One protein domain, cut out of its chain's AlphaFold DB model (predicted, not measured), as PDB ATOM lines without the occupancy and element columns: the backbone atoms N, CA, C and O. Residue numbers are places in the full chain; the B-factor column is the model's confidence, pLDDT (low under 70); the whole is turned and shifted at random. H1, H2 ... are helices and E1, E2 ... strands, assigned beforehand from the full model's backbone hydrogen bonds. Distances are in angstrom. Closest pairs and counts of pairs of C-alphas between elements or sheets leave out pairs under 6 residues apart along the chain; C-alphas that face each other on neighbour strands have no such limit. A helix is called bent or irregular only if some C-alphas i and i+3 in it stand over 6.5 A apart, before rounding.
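What this domain is: This is residues 47 to 87 of the 95 residues of an uncharacterized protein of viral metagenome (UniProt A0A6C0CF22). A small hairpin of two short strands, E1 and E2, makes one end of this domain and a single helix, H1, makes the other, with a long loop, residues 58 to 75, running between them. The loop leaves E2, turns near Ser 62, folds back beside E2 and then passes over to the first turn of H1. The printed part has 41 residues, with two named strands and one named helix in the order E1, E2, H1; the two strands form one antiparallel sheet in the order E1 - E2. The class is mixed, helices and strands, though the named elements hold only 17 of the 41 residues, under half. The whole is compact, with a radius of gyration of the C-alphas of 10.2 A, and the C-alphas span 25 by 21 by 12 A along their three main axes.

Where its parts are: The printed part begins with strand E1, residues 47 to 49, from Leu 47 to Asn 49; C-alpha 47 is at (-47.750, 2.698, 50.669), and the strand measures 6.0 A from first to last C-alpha. Strand E2, residues 54 to 57, follows from Met 54 to Pro 57 and measures 9.8 A; its C-alpha 54 is at (-45.815, 10.091, 53.512). With 4 residues, E2 is the longest strand. Residues 58 to 75 then hold no named element. Within this stretch C-alpha 62 is at (-33.357, 1.256, 57.458) and C-alpha 69 is at (-43.505, 15.409, 46.416). Residues 71 to 73 are helix, but this run bears no name. Helix H1, residues 76 to 85, runs from Ser 76 to Met 85 and measures 14.2 A; its last C-alpha, 85, is at (-30.743, 3.165, 48.666). Residues 86 and 87 come after it, and the printed part ends at Gly 87.

How they stand to each other: E1 and E2 are antiparallel neighbours, with an angle of 136 degrees between their N-to-C directions, and they form a hairpin. The C-alphas of Leu 48 and Cys 55 face each other at 4.3 A. On one side of that pair along the strands, the C-alphas of Leu 47 and Glu 56 face each other at 5.3 A, and on the other side those of Asn 49 and Met 54 face each other at 5.5 A. N 47 and O 56 are within hydrogen-bond range at 2.9 A, and N 56 and O 47 are within range at 2.8 A. Farther along, N 49 and O 54 are within range at 2.9 A. In H1 every O i to N i+4 pair is within hydrogen-bond range, and the helix is neither bent nor irregular. E1 and H1 are apart: no C-alpha of the one is within 8 A of the other.

The domain as a whole: The two C-alphas farthest apart are those of Gly 51, between the two strands, and Glu 77, in H1, at 27.1 A. From the first printed C-alpha, that of Leu 47, to the last, that of Gly 87, the distance is 15.3 A. The link from E1 to E2, with 4 residues, is tight, and the link from E2 to H1, with 18 residues, is long. The C-alphas of that long stretch lie 5 to 14 A from the mean of all C-alphas. The printed part has no cut and runs from 47 to 87 in a full chain of 95 residues. The mean pLDDT of the printed part is 85.7, and no printed residue is under 70; the mean is 87 in E1, 90 in E2 and 87 in H1.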
ATOM      1  N   LEU A  47     -46.385   2.193  50.787       87.75
ATOM      2  CA  LEU A  47     -47.750   2.698  50.669       87.75
ATOM      3  C   LEU A  47     -47.800   4.156  51.098       87.75
ATOM      4  O   LEU A  47     -47.189   4.542  52.089       87.75
ATOM      5  N   LEU A  48     -48.554   4.958  50.351       88.31
ATOM      6  CA  LEU A  48     -48.850   6.325  50.747       88.31
ATOM      7  C   LEU A  48     -49.834   6.287  51.917       88.31
ATOM      8  O   LEU A  48     -50.973   5.847  51.752       88.31
ATOM      9  N   ASN A  49     -49.403   6.747  53.087       85.88
ATOM     10  CA  ASN A  49     -50.273   6.879  54.240       85.88
ATOM     11  C   ASN A  49     -51.134   8.146  54.073       85.88
ATOM     12  O   ASN A  49     -50.593   9.253  54.054       85.88
ATOM     13  N   PRO A  50     -52.469   8.026  53.958       81.25
ATOM     14  CA  PRO A  50     -53.344   9.171  53.704       81.25
ATOM     15  C   PRO A  50     -53.425  10.150  54.884       81.25
ATOM     16  O   PRO A  50     -53.844  11.287  54.696       81.25
ATOM     17  N   GLY A  51     -53.044   9.732  56.097       82.69
ATOM     18  CA  GLY A  51     -53.045  10.597  57.279       82.69
ATOM     19  C   GLY A  51     -51.819  11.508  57.368       82.69
ATOM     20  O   GLY A  51     -51.924  12.625  57.866       82.69
ATOM     21  N   SER A  52     -50.667  11.047  56.877       84.19
ATOM     22  CA  SER A  52     -49.397  11.785  56.923       84.19
ATOM     23  C   SER A  52     -48.931  12.292  55.556       84.19
ATOM     24  O   SER A  52     -48.009  13.101  55.499       84.19
ATOM     25  N   ASN A  53     -49.557  11.839  54.462       87.06
ATOM     26  CA  ASN A  53     -49.107  12.030  53.077       87.06
ATOM     27  C   ASN A  53     -47.658  11.576  52.832       87.06
ATOM     28  O   ASN A  53     -47.004  12.046  51.902       87.06
ATOM     29  N   MET A  54     -47.156  10.650  53.649       90.81
ATOM     30  CA  MET A  54     -45.815  10.091  53.512       90.81
ATOM     31  C   MET A  54     -45.886   8.675  52.950       90.81
ATOM     32  O   MET A  54     -46.790   7.903  53.272       90.81
ATOM     33  N   CYS A  55     -44.930   8.333  52.094       89.38
ATOM     34  CA  CYS A  55     -44.689   6.961  51.686       89.38
ATOM     35  C   CYS A  55     -44.059   6.213  52.864       89.38
ATOM     36  O   CYS A  55     -43.008   6.616  53.363       89.38
ATOM     37  N   GLU A  56     -44.686   5.116  53.281       90.25
ATOM     38  CA  GLU A  56     -44.242   4.268  54.384       90.25
ATOM     39  C   GLU A  56     -43.924   2.848  53.886       90.25
ATOM     40  O   GLU A  56     -44.744   2.242  53.176       90.25
ATOM     41  N   PRO A  57     -42.758   2.287  54.254       88.62
ATOM     42  CA  PRO A  57     -42.366   0.946  53.845       88.62
ATOM     43  C   PRO A  57     -43.256  -0.113  54.504       88.62
ATOM     44  O   PRO A  57     -43.555  -0.054  55.693       88.62
ATOM     45  N   GLN A  58     -43.637  -1.129  53.733       86.31
ATOM     46  CA  GLN A  58     -44.413  -2.292  54.186       86.31
ATOM     47  C   GLN A  58     -43.519  -3.472  54.598       86.31
ATOM     48  O   GLN A  58     -43.970  -4.611  54.705       86.31
ATOM     49  N   TYR A  59     -42.229  -3.212  54.793       80.25
ATOM     50  CA  TYR A  59     -41.212  -4.185  55.168       80.25
ATOM     51  C   TYR A  59     -40.202  -3.532  56.114       80.25
ATOM     52  O   TYR A  59     -40.124  -2.309  56.227       80.25
ATOM     53  N   THR A  60     -39.421  -4.352  56.818       81.69
ATOM     54  CA  THR A  60     -38.371  -3.837  57.706       81.69
ATOM     55  C   THR A  60     -37.226  -3.287  56.859       81.69
ATOM     56  O   THR A  60     -36.543  -4.044  56.176       81.69
ATOM     57  N   THR A  61     -37.022  -1.973  56.906       83.06
ATOM     58  CA  THR A  61     -35.946  -1.264  56.201       83.06
ATOM     59  C   THR A  61     -35.291  -0.244  57.126       83.06
ATOM     60  O   THR A  61     -35.884   0.183  58.116       83.06
ATOM     61  N   SER A  62     -34.060   0.149  56.804       84.06
ATOM     62  CA  SER A  62     -33.357   1.256  57.458       84.06
ATOM     63  C   SER A  62     -33.823   2.631  56.971       84.06
ATOM     64  O   SER A  62     -33.427   3.643  57.545       84.06
ATOM     65  N   CYS A  63     -34.625   2.689  55.905       85.81
ATOM     66  CA  CYS A  63     -35.144   3.941  55.374       85.81
ATOM     67  C   CYS A  63     -36.322   4.485  56.181       85.81
ATOM     68  O   CYS A  63     -37.205   3.749  56.617       85.81
ATOM     69  N   THR A  64     -36.353   5.806  56.334       89.31
ATOM     70  CA  THR A  64     -37.446   6.514  56.998       89.31
ATOM     71  C   THR A  64     -38.576   6.841  56.021       89.31
ATOM     72  O   THR A  64     -38.307   7.035  54.831       89.31
ATOM     73  N   PRO A  65     -39.822   6.981  56.509       89.94
ATOM     74  CA  PRO A  65     -40.916   7.533  55.720       89.94
ATOM     75  C   PRO A  65     -40.557   8.895  55.120       89.94
ATOM     76  O   PRO A  65     -39.856   9.689  55.753       89.94
ATOM     77  N   PHE A  66     -41.032   9.171  53.906       89.69
ATOM     78  CA  PHE A  66     -40.748  10.425  53.202       89.69
ATOM     79  C   PHE A  66     -41.945  10.907  52.381       89.69
ATOM     80  O   PHE A  66     -42.789  10.114  51.969       89.69
ATOM     81  N   ASP A  67     -42.009  12.211  52.112       89.38
ATOM     82  CA  ASP A  67     -42.995  12.794  51.197       89.38
ATOM     83  C   ASP A  67     -42.525  12.619  49.739       89.38
ATOM     84  O   ASP A  67     -41.455  13.127  49.386       89.38
ATOM     85  N   PRO A  68     -43.290  11.941  48.865       84.94
ATOM     86  CA  PRO A  68     -42.906  11.732  47.468       84.94
ATOM     87  C   PRO A  68     -42.874  13.008  46.612       84.94
ATOM     88  O   PRO A  68     -42.336  12.982  45.502       84.94
ATOM     89  N   ASN A  69     -43.439  14.116  47.101       84.56
ATOM     90  CA  ASN A  69     -43.505  15.409  46.416       84.56
ATOM     91  C   ASN A  69     -42.513  16.439  46.972       84.56
ATOM     92  O   ASN A  69     -42.529  17.602  46.554       84.56
ATOM     93  N   THR A  70     -41.634  16.036  47.895       85.00
ATOM     94  CA  THR A  70     -40.578  16.910  48.416       85.00
ATOM     95  C   THR A  70     -39.727  17.497  47.280       85.00
ATOM     96  O   THR A  70     -39.408  16.806  46.304       85.00
ATOM     97  N   PRO A  71     -39.297  18.770  47.380       81.50
ATOM     98  CA  PRO A  71     -38.481  19.412  46.353       81.50
ATOM     99  C   PRO A  71     -37.150  18.698  46.068       81.50
ATOM    100  O   PRO A  71     -36.597  18.889  44.986       81.50
ATOM    101  N   THR A  72     -36.654  17.869  46.990       78.50
ATOM    102  CA  THR A  72     -35.437  17.062  46.811       78.50
ATOM    103  C   THR A  72     -35.646  15.803  45.956       78.50
ATOM    104  O   THR A  72     -34.663  15.234  45.492       78.50
ATOM    105  N   LEU A  73     -36.895  15.394  45.687       81.94
ATOM    106  CA  LEU A  73     -37.270  14.209  44.891       81.94
ATOM    107  C   LEU A  73     -38.002  14.579  43.588       81.94
ATOM    108  O   LEU A  73     -38.872  13.851  43.116       81.94
ATOM    109  N   LYS A  74     -37.672  15.727  42.984       82.12
ATOM    110  CA  LYS A  74     -38.340  16.189  41.752       82.12
ATOM    111  C   LYS A  74     -37.967  15.402  40.498       82.12
ATOM    112  O   LYS A  74     -38.794  15.300  39.595       82.12
ATOM    113  N   THR A  75     -36.740  14.898  40.411       84.50
ATOM    114  CA  THR A  75     -36.258  14.192  39.219       84.50
ATOM    115  C   THR A  75     -36.499  12.691  39.339       84.50
ATOM    116  O   THR A  75     -36.465  12.136  40.440       84.50
ATOM    117  N   SER A  76     -36.737  12.024  38.207       83.88
ATOM    118  CA  SER A  76     -36.899  10.564  38.176       83.88
ATOM    119  C   SER A  76     -35.641   9.857  38.682       83.88
ATOM    120  O   SER A  76     -35.742   8.890  39.425       83.88
ATOM    121  N   GLU A  77     -34.455  10.401  38.399       85.62
ATOM    122  CA  GLU A  77     -33.187   9.857  38.885       85.62
ATOM    123  C   GLU A  77     -33.068   9.956  40.410       85.62
ATOM    124  O   GLU A  77     -32.619   9.014  41.055       85.62
ATOM    125  N   ALA A  78     -33.497  11.070  41.018       85.88
ATOM    126  CA  ALA A  78     -33.473  11.221  42.474       85.88
ATOM    127  C   ALA A  78     -34.423  10.225  43.153       85.88
ATOM    128  O   ALA A  78     -34.071   9.614  44.163       85.88
ATOM    129  N   LYS A  79     -35.603  10.028  42.560       87.44
ATOM    130  CA  LYS A  79     -36.581   9.028  42.996       87.44
ATOM    131  C   LYS A  79     -36.033   7.610  42.887       87.44
ATOM    132  O   LYS A  79     -36.171   6.835  43.832       87.44
ATOM    133  N   CYS A  80     -35.360   7.299  41.785       87.44
ATOM    134  CA  CYS A  80     -34.762   5.991  41.579       87.44
ATOM    135  C   CYS A  80     -33.614   5.707  42.555       87.44
ATOM    136  O   CYS A  80     -33.582   4.668  43.214       87.44
ATOM    137  N   ASN A  81     -32.713   6.676  42.732       88.56
ATOM    138  CA  ASN A  81     -31.608   6.562  43.680       88.56
ATOM    139  C   ASN A  81     -32.108   6.319  45.107       88.56
ATOM    140  O   ASN A  81     -31.550   5.481  45.812       88.56
ATOM    141  N   LEU A  82     -33.177   7.005  45.528       88.00
ATOM    142  CA  LEU A  82     -33.777   6.776  46.841       88.00
ATOM    143  C   LEU A  82     -34.325   5.351  46.979       88.00
ATOM    144  O   LEU A  82     -34.062   4.696  47.986       88.00
ATOM    145  N   ALA A  83     -35.055   4.859  45.974       87.88
ATOM    146  CA  ALA A  83     -35.590   3.501  45.985       87.88
ATOM    147  C   ALA A  83     -34.467   2.460  46.146       87.88
ATOM    148  O   ALA A  83     -34.522   1.633  47.060       87.88
ATOM    149  N   HIS A  84     -33.394   2.579  45.358       86.25
ATOM    150  CA  HIS A  84     -32.238   1.685  45.444       86.25
ATOM    151  C   HIS A  84     -31.482   1.786  46.770       86.25
ATOM    152  O   HIS A  84     -31.085   0.759  47.322       86.25
ATOM    153  N   MET A  85     -31.323   2.991  47.328       85.25
ATOM    154  CA  MET A  85     -30.743   3.165  48.666       85.25
ATOM    155  C   MET A  85     -31.558   2.448  49.748       85.25
ATOM    156  O   MET A  85     -30.995   1.990  50.740       85.25
ATOM    157  N   CYS A  86     -32.867   2.321  49.542       84.12
ATOM    158  CA  CYS A  86     -33.772   1.612  50.436       84.12
ATOM    159  C   CYS A  86     -33.905   0.115  50.133       84.12
ATOM    160  O   CYS A  86     -34.676  -0.563  50.811       84.12
ATOM    161  N   GLY A  87     -33.155  -0.409  49.157       82.94
ATOM    162  CA  GLY A  87     -33.212  -1.816  48.763       82.94
ATOM    163  C   GLY A  87     -34.508  -2.193  48.043       82.94
ATOM    164  O   GLY A  87     -34.911  -3.352  48.081       82.94
TER     165      GLY A  87